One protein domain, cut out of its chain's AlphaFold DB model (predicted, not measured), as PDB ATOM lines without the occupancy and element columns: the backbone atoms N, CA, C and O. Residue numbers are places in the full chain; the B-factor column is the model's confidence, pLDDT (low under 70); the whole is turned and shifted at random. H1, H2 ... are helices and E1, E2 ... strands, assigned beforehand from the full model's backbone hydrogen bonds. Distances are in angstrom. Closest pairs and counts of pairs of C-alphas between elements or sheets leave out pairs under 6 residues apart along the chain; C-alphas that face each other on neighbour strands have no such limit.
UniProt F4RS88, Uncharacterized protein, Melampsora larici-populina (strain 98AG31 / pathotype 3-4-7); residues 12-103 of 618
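AT A GLANCE: This is residues 12 to 103 of the 618 residues of an uncharacterized protein of Melampsora larici-populina (strain 98AG31 / pathotype 3-4-7) (UniProt F4RS88). With little regular structure, this is a small four-stranded sheet, strongly twisted and curled like part of a barrel, amid long loops, with helix H1 grazing it. The printed part has 92 residues, with four named strands and then one named helix along the chain, E1, E2, E3, E4, H1; the sheet's order is E1, E2, E3, E4, antiparallel throughout, and the class is mixed, with only 34 residues in named elements. The whole is compact, with radius of gyration of the C-alphas 12.8 A and spans of 35 by 31 by 22 A.

HOW THE PARTS SIT: E1, residues 34 to 38, E2, 49 to 53, E3, 62 to 67, and E4, 81 to 85, form a meander, each strand the antiparallel neighbour of the one before. Within hydrogen-bond range are N 35 and O 50, 2.9 A, N 51 and O 66, 2.8 A, and N 63 and O 84, 2.9 A. H1, residues 86 to 98, has every O i to N i+4 pair within range; its closest C-alphas to E3 are Leu 86 and Asn 62, 5.0 A.

IN THESE COORDINATES: E1 begins at C-alpha 34 (353.510, 293.780, 139.060). E3 is 17.0 A long; H1, 18.3 A, ends at C-alpha 98 (364.416, 279.374, 131.131).

THE WHOLE: The printed part has no cut. The link E3 to E4 is long. Residues 70 to 79 are among those under pLDDT 70.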
ATOM      1  N   LYS A  12     350.603 285.847 118.109       56.22
ATOM      2  CA  LYS A  12     350.494 287.131 118.823       56.22
ATOM      3  C   LYS A  12     351.548 287.245 119.931       56.22
ATOM      4  O   LYS A  12     351.345 286.799 121.057       56.22
ATOM      5  N   LEU A  13     352.671 287.894 119.621       65.25
ATOM      6  CA  LEU A  13     353.738 288.177 120.577       65.25
ATOM      7  C   LEU A  13     353.234 289.160 121.651       65.25
ATOM      8  O   LEU A  13     353.094 290.363 121.423       65.25
ATOM      9  N   TYR A  14     352.946 288.630 122.842       73.81
ATOM     10  CA  TYR A  14     352.515 289.432 123.988       73.81
ATOM     11  C   TYR A  14     353.667 290.281 124.539       73.81
ATOM     12  O   TYR A  14     353.670 291.495 124.346       73.81
ATOM     13  N   ILE A  15     354.693 289.652 125.119       79.19
ATOM     14  CA  ILE A  15     355.967 290.319 125.438       79.19
ATOM     15  C   ILE A  15     356.715 290.601 124.122       79.19
ATOM     16  O   ILE A  15     356.826 289.703 123.279       79.19
ATOM     17  N   THR A  16     357.221 291.824 123.948       77.31
ATOM     18  CA  THR A  16     357.972 292.300 122.765       77.31
ATOM     19  C   THR A  16     359.161 293.160 123.198       77.31
ATOM     20  O   THR A  16     359.192 293.609 124.340       77.31
ATOM     21  N   ASN A  17     360.084 293.483 122.286       72.69
ATOM     22  CA  ASN A  17     361.285 294.289 122.574       72.69
ATOM     23  C   ASN A  17     361.001 295.721 123.088       72.69
ATOM     24  O   ASN A  17     361.928 296.389 123.528       72.69
ATOM     25  N   ARG A  18     359.744 296.198 123.054       73.69
ATOM     26  CA  ARG A  18     359.316 297.457 123.705       73.69
ATOM     27  C   ARG A  18     359.042 297.312 125.214       73.69
ATOM     28  O   ARG A  18     358.798 298.306 125.882       73.69
ATOM     29  N   HIS A  19     359.053 296.089 125.746       80.44
ATOM     30  CA  HIS A  19     358.868 295.796 127.167       80.44
ATOM     31  C   HIS A  19     360.241 295.523 127.793       80.44
ATOM     32  O   HIS A  19     360.803 294.439 127.620       80.44
ATOM     33  N   CYS A  20     360.791 296.485 128.531       76.94
ATOM     34  CA  CYS A  20     362.050 296.292 129.243       76.94
ATOM     35  C   CYS A  20     361.812 295.406 130.475       76.94
ATOM     36  O   CYS A  20     360.914 295.675 131.277       76.94
ATOM     37  N   ARG A  21     362.627 294.356 130.646       78.12
ATOM     38  CA  ARG A  21     362.623 293.532 131.867       78.12
ATOM     39  C   ARG A  21     363.237 294.342 133.008       78.12
ATOM     40  O   ARG A  21     364.368 294.800 132.889       78.12
ATOM     41  N   ARG A  22     362.496 294.509 134.104       74.50
ATOM     42  CA  ARG A  22     362.978 295.098 135.367       74.50
ATOM     43  C   ARG A  22     363.337 294.032 136.409       74.50
ATOM     44  O   ARG A  22     364.067 294.343 137.339       74.50
ATOM     45  N   VAL A  23     362.842 292.799 136.250       71.19
ATOM     46  CA  VAL A  23     363.072 291.671 137.170       71.19
ATOM     47  C   VAL A  23     363.402 290.397 136.378       71.19
ATOM     48  O   VAL A  23     362.890 290.183 135.272       71.19
ATOM     49  N   HIS A  24     364.261 289.549 136.941       72.25
ATOM     50  CA  HIS A  24     364.509 288.180 136.495       72.25
ATOM     51  C   HIS A  24     364.630 287.271 137.737       72.25
ATOM     52  O   HIS A  24     365.410 287.618 138.622       72.25
ATOM     53  N   PRO A  25     363.898 286.141 137.822       80.12
ATOM     54  CA  PRO A  25     362.845 285.692 136.904       80.12
ATOM     55  C   PRO A  25     361.650 286.663 136.843       80.12
ATOM     56  O   PRO A  25     361.415 287.448 137.756       80.12
ATOM     57  N   LEU A  26     360.889 286.633 135.745       84.75
ATOM     58  CA  LEU A  26     359.607 287.339 135.658       84.75
ATOM     59  C   LEU A  26     358.556 286.615 136.523       84.75
ATOM     60  O   LEU A  26     358.471 285.386 136.425       84.75
ATOM     61  N   PRO A  27     357.746 287.339 137.318       82.81
ATOM     62  CA  PRO A  27     356.728 286.753 138.185       82.81
ATOM     63  C   PRO A  27     355.559 286.145 137.399       82.81
ATOM     64  O   PRO A  27     355.206 286.596 136.302       82.81
ATOM     65  N   THR A  28     354.923 285.138 137.997       82.88
ATOM     66  CA  THR A  28     353.707 284.502 137.476       82.88
ATOM     67  C   THR A  28     352.528 285.487 137.393       82.88
ATOM     68  O   THR A  28     352.491 286.473 138.136       82.88
ATOM     69  N   PRO A  29     351.548 285.264 136.493       86.56
ATOM     70  CA  PRO A  29     350.377 286.131 136.385       86.56
ATOM     71  C   PRO A  29     349.426 286.000 137.581       86.56
ATOM     72  O   PRO A  29     348.606 285.090 137.632       86.56
ATOM     73  N   VAL A  30     349.521 286.941 138.521       84.19
ATOM     74  CA  VAL A  30     348.629 287.067 139.686       84.19
ATOM     75  C   VAL A  30     347.976 288.445 139.651       84.19
ATOM     76  O   VAL A  30     348.671 289.458 139.559       84.19
ATOM     77  N   VAL A  31     346.644 288.503 139.691       84.62
ATOM     78  CA  VAL A  31     345.889 289.763 139.596       84.62
ATOM     79  C   VAL A  31     346.294 290.721 140.721       84.62
ATOM     80  O   VAL A  31     346.442 290.332 141.871       84.62
ATOM     81  N   GLY A  32     346.509 291.992 140.377       79.50
ATOM     82  CA  GLY A  32     346.977 293.025 141.299       79.50
ATOM     83  C   GLY A  32     348.502 293.145 141.403       79.50
ATOM     84  O   GLY A  32     348.971 294.227 141.761       79.50
ATOM     85  N   HIS A  33     349.277 292.113 141.048       83.81
ATOM     86  CA  HIS A  33     350.744 292.119 141.149       83.81
ATOM     87  C   HIS A  33     351.424 292.802 139.950       83.81
ATOM     88  O   HIS A  33     350.851 292.929 138.862       83.81
ATOM     89  N   LEU A  34     352.671 293.246 140.139       85.62
ATOM     90  CA  LEU A  34     353.510 293.780 139.060       85.62
ATOM     91  C   LEU A  34     354.057 292.651 138.177       85.62
ATOM     92  O   LEU A  34     354.333 291.552 138.645       85.62
ATOM     93  N   THR A  35     354.239 292.938 136.890       85.31
ATOM     94  CA  THR A  35     354.663 291.954 135.878       85.31
ATOM     95  C   THR A  35     356.181 291.816 135.744       85.31
ATOM     96  O   THR A  35     356.651 290.954 135.004       85.31
ATOM     97  N   GLY A  36     356.959 292.704 136.374       81.56
ATOM     98  CA  GLY A  36     358.399 292.842 136.130       81.56
ATOM     99  C   GLY A  36     358.759 293.422 134.750       81.56
ATOM    100  O   GLY A  36     359.930 293.387 134.369       81.56
ATOM    101  N   LEU A  37     357.784 293.951 133.997       85.62
ATOM    102  CA  LEU A  37     357.953 294.551 132.667       85.62
ATOM    103  C   LEU A  37     357.534 296.027 132.666       85.62
ATOM    104  O   LEU A  37     356.535 296.390 133.291       85.62
ATOM    105  N   THR A  38     358.250 296.874 131.920       84.44
ATOM    106  CA  THR A  38     357.816 298.262 131.680       84.44
ATOM    107  C   THR A  38     356.609 298.340 130.749       84.44
ATOM    108  O   THR A  38     356.381 297.460 129.914       84.44
ATOM    109  N   CYS A  39     355.854 299.432 130.860       83.25
ATOM    110  CA  CYS A  39     354.844 299.785 129.869       83.25
ATOM    111  C   CYS A  39     355.506 300.148 128.518       83.25
ATOM    112  O   CYS A  39     356.424 300.970 128.519       83.25
ATOM    113  N   PRO A  40     355.065 299.585 127.373       79.94
ATOM    114  CA  PRO A  40     355.611 299.920 126.051       79.94
ATOM    115  C   PRO A  40     355.101 301.262 125.494       79.94
ATOM    116  O   PRO A  40     355.673 301.771 124.531       79.94
ATOM    117  N   ASP A  41     354.045 301.815 126.098       76.94
ATOM    118  CA  ASP A  41     353.352 303.045 125.686       76.94
ATOM    119  C   ASP A  41     353.642 304.210 126.663       76.94
ATOM    120  O   ASP A  41     352.897 305.190 126.739       76.94
ATOM    121  N   CYS A  42     354.715 304.087 127.449       76.25
ATOM    122  CA  CYS A  42     355.297 305.149 128.269       76.25
ATOM    123  C   CYS A  42     356.657 305.568 127.679       76.25
ATOM    124  O   CYS A  42     357.312 304.748 127.030       76.25
ATOM    125  N   PRO A  43     357.127 306.811 127.908       68.94
ATOM    126  CA  PRO A  43     358.465 307.224 127.481       68.94
ATOM    127  C   PRO A  43     359.546 306.332 128.112       68.94
ATOM    128  O   PRO A  43     359.406 305.892 129.252       68.94
ATOM    129  N   LEU A  44     360.643 306.087 127.386       63.19
ATOM    130  CA  LEU A  44     361.698 305.129 127.772       63.19
ATOM    131  C   LEU A  44     362.406 305.461 129.102       63.19
ATOM    132  O   LEU A  44     362.992 304.579 129.725       63.19
ATOM    133  N   THR A  45     362.326 306.714 129.550       59.19
ATOM    134  CA  THR A  45     362.800 307.187 130.860       59.19
ATOM    135  C   THR A  45     361.903 306.758 132.028       59.19
ATOM    136  O   THR A  45     362.303 306.870 133.184       59.19
ATOM    137  N   SER A  46     360.694 306.258 131.761       64.00
ATOM    138  CA  SER A  46     359.714 305.910 132.788       64.00
ATOM    139  C   SER A  46     360.092 304.647 133.572       64.00
ATOM    140  O   SER A  46     360.494 303.609 133.032       64.00
ATOM    141  N   THR A  47     359.885 304.708 134.884       66.62
ATOM    142  CA  THR A  47     359.941 303.561 135.799       66.62
ATOM    143  C   THR A  47     358.633 302.760 135.830       66.62
ATOM    144  O   THR A  47     358.599 301.700 136.456       66.62
ATOM    145  N   SER A  48     357.579 303.219 135.139       71.06
ATOM    146  CA  SER A  48     356.252 302.591 135.139       71.06
ATOM    147  C   SER A  48     356.293 301.116 134.723       71.06
ATOM    148  O   SER A  48     356.671 300.747 133.605       71.06
ATOM    149  N   GLN A  49     355.866 300.254 135.645       82.81
ATOM    150  CA  GLN A  49     355.669 298.833 135.386       82.81
ATOM    151  C   GLN A  49     354.218 298.545 135.010       82.81
ATOM    152  O   GLN A  49     353.284 299.238 135.431       82.81
ATOM    153  N   LEU A  50     354.024 297.484 134.236       86.44
ATOM    154  CA  LEU A  50     352.706 296.905 134.032       86.44
ATOM    155  C   LEU A  50     352.287 296.128 135.287       86.44
ATOM    156  O   LEU A  50     353.099 295.460 135.929       86.44
ATOM    157  N   ARG A  51     350.998 296.200 135.610       87.81
ATOM    158  CA  ARG A  51     350.334 295.444 136.672       87.81
ATOM    159  C   ARG A  51     349.314 294.500 136.037       87.81
ATOM    160  O   ARG A  51     348.626 294.881 135.087       87.81
ATOM    161  N   TYR A  52     349.212 293.277 136.546       89.38
ATOM    162  CA  TYR A  52     348.142 292.355 136.177       89.38
ATOM    163  C   TYR A  52     346.799 292.866 136.721       89.38
ATOM    164  O   TYR A  52     346.701 293.328 137.857       89.38
ATOM    165  N   HIS A  53     345.754 292.795 135.910       84.56
ATOM    166  CA  HIS A  53     344.425 293.339 136.187       84.56
ATOM    167  C   HIS A  53     343.382 292.326 135.674       84.56
ATOM    168  O   HIS A  53     343.690 291.606 134.714       84.56
ATOM    169  N   PRO A  54     342.177 292.217 136.266       80.56
ATOM    170  CA  PRO A  54     341.172 291.295 135.746       80.56
ATOM    171  C   PRO A  54     340.782 291.678 134.305       80.56
ATOM    172  O   PRO A  54     340.905 292.852 133.917       80.56
ATOM    173  N   PRO A  55     340.352 290.708 133.478       81.31
ATOM    174  CA  PRO A  55     339.756 290.994 132.177       81.31
ATOM    175  C   PRO A  55     338.481 291.845 132.349       81.31
ATOM    176  O   PRO A  55     337.861 291.832 133.407       81.31
ATOM    177  N   ARG A  56     338.091 292.623 131.324       65.00
ATOM    178  CA  ARG A  56     336.884 293.484 131.402       65.00
ATOM    179  C   ARG A  56     335.568 292.698 131.374       65.00
ATOM    180  O   ARG A  56     334.559 293.220 131.813       65.00
ATOM    181  N   PHE A  57     335.618 291.476 130.858       67.94
ATOM    182  CA  PHE A  57     334.558 290.475 130.909       67.94
ATOM    183  C   PHE A  57     335.163 289.233 131.583       67.94
ATOM    184  O   PHE A  57     336.335 288.946 131.301       67.94
ATOM    185  N   PRO A  58     334.444 288.513 132.461       65.25
ATOM    186  CA  PRO A  58     335.003 287.476 133.336       65.25
ATOM    187  C   PRO A  58     335.309 286.153 132.604       65.25
ATOM    188  O   PRO A  58     334.766 285.100 132.910       65.25
ATOM    189  N   ASN A  59     336.222 286.191 131.633       73.94
ATOM    190  CA  ASN A  59     336.698 285.012 130.917       73.94
ATOM    191  C   ASN A  59     338.024 284.511 131.539       73.94
ATOM    192  O   ASN A  59     339.042 285.197 131.388       73.94
ATOM    193  N   PRO A  60     338.065 283.329 132.191       69.88
ATOM    194  CA  PRO A  60     339.231 282.867 132.956       69.88
ATOM    195  C   PRO A  60     340.461 282.549 132.090       69.88
ATOM    196  O   PRO A  60     341.588 282.555 132.581       69.88
ATOM    197  N   ALA A  61     340.287 282.342 130.780       79.88
ATOM    198  CA  ALA A  61     341.401 282.162 129.852       79.88
ATOM    199  C   ALA A  61     342.118 283.483 129.492       79.88
ATOM    200  O   ALA A  61     343.092 283.455 128.732       79.88
ATOM    201  N   ASN A  62     341.668 284.635 130.007       84.81
ATOM    202  CA  ASN A  62     342.224 285.955 129.713       84.81
ATOM    203  C   ASN A  62     342.671 286.722 130.967       84.81
ATOM    204  O   ASN A  62     342.040 286.676 132.017       84.81
ATOM    205  N   ILE A  63     343.727 287.523 130.821       86.25
ATOM    206  CA  ILE A  63     344.194 288.475 131.835       86.25
ATOM    207  C   ILE A  63     344.563 289.806 131.174       86.25
ATOM    208  O   ILE A  63     345.048 289.832 130.041       86.25
ATOM    209  N   ASN A  64     344.331 290.928 131.858       87.19
ATOM    210  CA  ASN A  64     344.759 292.242 131.383       87.19
ATOM    211  C   ASN A  64     346.128 292.608 131.975       87.19
ATOM    212  O   ASN A  64     346.389 292.393 133.159       87.19
ATOM    213  N   TRP A  65     346.970 293.273 131.186       88.25
ATOM    214  CA  TRP A  65     347.937 294.229 131.731       88.25
ATOM    215  C   TRP A  65     347.317 295.620 131.767       88.25
ATOM    216  O   TRP A  65     346.614 296.000 130.830       88.25
ATOM    217  N   LYS A  66     347.631 296.390 132.810       86.00
ATOM    218  CA  LYS A  66     347.351 297.825 132.932       86.00
ATOM    219  C   LYS A  66     348.641 298.561 133.320       86.00
ATOM    220  O   LYS A  66     349.423 298.015 134.099       86.00
ATOM    221  N   CYS A  67     348.888 299.770 132.811       85.31
ATOM    222  CA  CYS A  67     349.955 300.622 133.362       85.31
ATOM    223  C   CYS A  67     349.653 300.923 134.839       85.31
ATOM    224  O   CYS A  67     348.528 301.292 135.170       85.31
ATOM    225  N   HIS A  68     350.624 300.742 135.739       74.06
ATOM    226  CA  HIS A  68     350.387 301.005 137.161       74.06
ATOM    227  C   HIS A  68     350.196 302.504 137.456       74.06
ATOM    228  O   HIS A  68     349.403 302.855 138.329       74.06
ATOM    229  N   GLN A  69     350.930 303.374 136.765       71.75
ATOM    230  CA  GLN A  69     351.014 304.794 137.095       71.75
ATOM    231  C   GLN A  69     349.778 305.547 136.561       71.75
ATOM    232  O   GLN A  69     349.493 305.429 135.370       71.75
ATOM    233  N   PRO A  70     349.025 306.287 137.402       54.19
ATOM    234  CA  PRO A  70     347.817 306.983 136.954       54.19
ATOM    235  C   PRO A  70     348.144 308.171 136.039       54.19
ATOM    236  O   PRO A  70     347.502 308.333 135.005       54.19
ATOM    237  N   ASP A  71     349.196 308.925 136.363       54.81
ATOM    238  CA  ASP A  71     349.576 310.168 135.672       54.81
ATOM    239  C   ASP A  71     350.593 309.951 134.538       54.81
ATOM    240  O   ASP A  71     351.255 310.887 134.087       54.81
ATOM    241  N   SER A  72     350.791 308.711 134.069       56.06
ATOM    242  CA  SER A  72     351.725 308.474 132.966       56.06
ATOM    243  C   SER A  72     351.180 309.068 131.667       56.06
ATOM    244  O   SER A  72     350.198 308.559 131.123       56.06
ATOM    245  N   HIS A  73     351.859 310.103 131.154       55.38
ATOM    246  CA  HIS A  73     351.610 310.742 129.858       55.38
ATOM    247  C   HIS A  73     351.759 309.750 128.685       55.38
ATOM    248  O   HIS A  73     352.762 309.728 127.969       55.38
ATOM    249  N   HIS A  74     350.745 308.912 128.481       65.12
ATOM    250  CA  HIS A  74     350.589 308.104 127.281       65.12
ATOM    251  C   HIS A  74     350.273 309.012 126.090       65.12
ATOM    252  O   HIS A  74     349.438 309.912 126.194       65.12
ATOM    253  N   VAL A  75     350.858 308.704 124.929       57.41
ATOM    254  CA  VAL A  75     350.780 309.494 123.678       57.41
ATOM    255  C   VAL A  75     349.338 309.755 123.189       57.41
ATOM    256  O   VAL A  75     349.106 310.631 122.362       57.41
ATOM    257  N   HIS A  76     348.348 309.022 123.710       57.53
ATOM    258  CA  HIS A  76     346.939 309.112 123.311       57.53
ATOM    259  C   HIS A  76     345.968 309.414 124.468       57.53
ATOM    260  O   HIS A  76     344.768 309.189 124.319       57.53
ATOM    261  N   GLY A  77     346.461 309.849 125.638       56.66
ATOM    262  CA  GLY A  77     345.633 310.237 126.798       56.66
ATOM    263  C   GLY A  77     344.786 309.118 127.432       56.66
ATOM    264  O   GLY A  77     344.047 309.355 128.381       56.66
ATOM    265  N   LYS A  78     344.883 307.887 126.920       60.16
ATOM    266  CA  LYS A  78     344.154 306.702 127.385       60.16
ATOM    267  C   LYS A  78     345.135 305.770 128.091       60.16
ATOM    268  O   LYS A  78     346.171 305.430 127.525       60.16
ATOM    269  N   GLY A  79     344.800 305.350 129.312       68.44
ATOM    270  CA  GLY A  79     345.614 304.418 130.098       68.44
ATOM    271  C   GLY A  79     345.870 303.108 129.350       68.44
ATOM    272  O   GLY A  79     344.914 302.472 128.901       68.44
ATOM    273  N   TYR A  80     347.135 302.685 129.241       77.88
ATOM    274  CA  TYR A  80     347.484 301.420 128.588       77.88
ATOM    275  C   TYR A  80     346.786 300.244 129.281       77.88
ATOM    276  O   TYR A  80     347.055 299.959 130.451       77.88
ATOM    277  N   VAL A  81     345.911 299.551 128.545       81.06
ATOM    278  CA  VAL A  81     345.266 298.297 128.948       81.06
ATOM    279  C   VAL A  81     345.306 297.324 127.773       81.06
ATOM    280  O   VAL A  81     344.879 297.670 126.673       81.06
ATOM    281  N   ARG A  82     345.788 296.097 127.997       83.19
ATOM    282  CA  ARG A  82     345.914 295.070 126.948       83.19
ATOM    283  C   ARG A  82     345.502 293.695 127.464       83.19
ATOM    284  O   ARG A  82     346.116 293.185 128.398       83.19
ATOM    285  N   THR A  83     344.506 293.088 126.824       84.31
ATOM    286  CA  THR A  83     344.041 291.720 127.111       84.31
ATOM    287  C   THR A  83     344.950 290.680 126.458       84.31
ATOM    288  O   THR A  83     345.363 290.827 125.303       84.31
ATOM    289  N   LEU A  84     345.265 289.621 127.201       85.62
ATOM    290  CA  LEU A  84     346.196 288.553 126.842       85.62
ATOM    291  C   LEU A  84     345.557 287.203 127.181       85.62
ATOM    292  O   LEU A  84     344.875 287.107 128.198       85.62
ATOM    293  N   LYS A  85     345.843 286.147 126.408       86.75
ATOM    294  CA  LYS A  85     345.508 284.781 126.838       86.75
ATOM    295  C   LYS A  85     346.449 284.349 127.967       86.75
ATOM    296  O   LYS A  85     347.669 284.420 127.800       86.75
ATOM    297  N   LEU A  86     345.885 283.896 129.084       84.19
ATOM    298  CA  LEU A  86     346.604 283.570 130.318       84.19
ATOM    299  C   LEU A  86     347.613 282.428 130.115       84.19
ATOM    300  O   LEU A  86     348.792 282.589 130.416       84.19
ATOM    301  N   GLU A  87     347.178 281.319 129.517       82.31
ATOM    302  CA  GLU A  87     348.009 280.142 129.221       82.31
ATOM    303  C   GLU A  87     349.231 280.494 128.347       82.31
ATOM    304  O   GLU A  87     350.379 280.251 128.722       82.31
ATOM    305  N   HIS A  88     349.000 281.166 127.212       84.56
ATOM    306  CA  HIS A  88     350.063 281.652 126.326       84.56
ATOM    307  C   HIS A  88     351.051 282.586 127.048       84.56
ATOM    308  O   HIS A  88     352.243 282.593 126.733       84.56
ATOM    309  N   LEU A  89     350.569 283.396 127.996       86.88
ATOM    310  CA  LEU A  89     351.413 284.289 128.781       86.88
ATOM    311  C   LEU A  89     352.264 283.520 129.800       86.88
ATOM    312  O   LEU A  89     353.463 283.780 129.879       86.88
ATOM    313  N   ILE A  90     351.690 282.543 130.509       84.56
ATOM    314  CA  ILE A  90     352.416 281.644 131.422       84.56
ATOM    315  C   ILE A  90     353.516 280.894 130.663       84.56
ATOM    316  O   ILE A  90     354.678 280.924 131.074       84.56
ATOM    317  N   ASN A  91     353.185 280.297 129.514       80.06
ATOM    318  CA  ASN A  91     354.146 279.577 128.677       80.06
ATOM    319  C   ASN A  91     355.266 280.504 128.172       80.06
ATOM    320  O   ASN A  91     356.438 280.117 128.179       80.06
ATOM    321  N   LYS A  92     354.950 281.759 127.816       82.56
ATOM    322  CA  LYS A  92     355.965 282.742 127.409       82.56
ATOM    323  C   LYS A  92     356.832 283.240 128.572       82.56
ATOM    324  O   LYS A  92     358.026 283.438 128.368       82.56
ATOM    325  N   ILE A  93     356.279 283.407 129.775       83.62
ATOM    326  CA  ILE A  93     357.040 283.745 130.993       83.62
ATOM    327  C   ILE A  93     357.996 282.605 131.356       83.62
ATOM    328  O   ILE A  93     359.183 282.855 131.561       83.62
ATOM    329  N   ARG A  94     357.517 281.352 131.351       82.31
ATOM    330  CA  ARG A  94     358.332 280.153 131.608       82.31
ATOM    331  C   ARG A  94     359.521 280.077 130.648       82.31
ATOM    332  O   ARG A  94     360.655 279.966 131.100       82.31
ATOM    333  N   ALA A  95     359.281 280.240 129.346       77.31
ATOM    334  CA  ALA A  95     360.331 280.254 128.329       77.31
ATOM    335  C   ALA A  95     361.346 281.401 128.528       77.31
ATOM    336  O   ALA A  95     362.552 281.170 128.550       77.31
ATOM    337  N   ILE A  96     360.871 282.627 128.783       79.12
ATOM    338  CA  ILE A  96     361.710 283.821 129.020       79.12
ATOM    339  C   ILE A  96     362.503 283.760 130.342       79.12
ATOM    340  O   ILE A  96     363.504 284.473 130.503       79.12
ATOM    341  N   ASN A  97     362.088 282.918 131.288       81.62
ATOM    342  CA  ASN A  97     362.836 282.626 132.511       81.62
ATOM    343  C   ASN A  97     363.845 281.485 132.309       81.62
ATOM    344  O   ASN A  97     364.951 281.587 132.823       81.62
ATOM    345  N   ALA A  98     363.516 280.471 131.503       77.19
ATOM    346  CA  ALA A  98     364.416 279.374 131.131       77.19
ATOM    347  C   ALA A  98     365.432 279.724 130.017       77.19
ATOM    348  O   ALA A  98     366.282 278.907 129.684       77.19
ATOM    349  N   GLY A  99     365.330 280.908 129.400       70.25
ATOM    350  CA  GLY A  99     366.169 281.316 128.262       70.25
ATOM    351  C   GLY A  99     365.784 280.684 126.914       70.25
ATOM    352  O   GLY A  99     366.510 280.844 125.938       70.25
ATOM    353  N   ALA A 100     364.646 279.988 126.848       59.25
ATOM    354  CA  ALA A 100     364.192 279.221 125.690       59.25
ATOM    355  C   ALA A 100     363.185 279.984 124.804       59.25
ATOM    356  O   ALA A 100     362.583 280.983 125.211       59.25
ATOM    357  N   GLN A 101     362.945 279.470 123.592       50.41
ATOM    358  CA  GLN A 101     361.773 279.841 122.786       50.41
ATOM    359  C   GLN A 101     360.483 279.297 123.440       50.41
ATOM    360  O   GLN A 101     360.508 278.210 124.020       50.41
ATOM    361  N   PRO A 102     359.345 280.015 123.369       48.44
ATOM    362  CA  PRO A 102     358.071 279.502 123.861       48.44
ATOM    363  C   PRO A 102     357.523 278.390 122.951       48.44
ATOM    364  O   PRO A 102     357.689 278.474 121.732       48.44
ATOM    365  N   PRO A 103     356.826 277.380 123.508       48.44
ATOM    366  CA  PRO A 103     356.201 276.328 122.710       48.44
ATOM    367  C   PRO A 103     355.097 276.890 121.791       48.44
ATOM    368  O   PRO A 103     354.480 277.912 122.122       48.44
TER     369      PRO A 103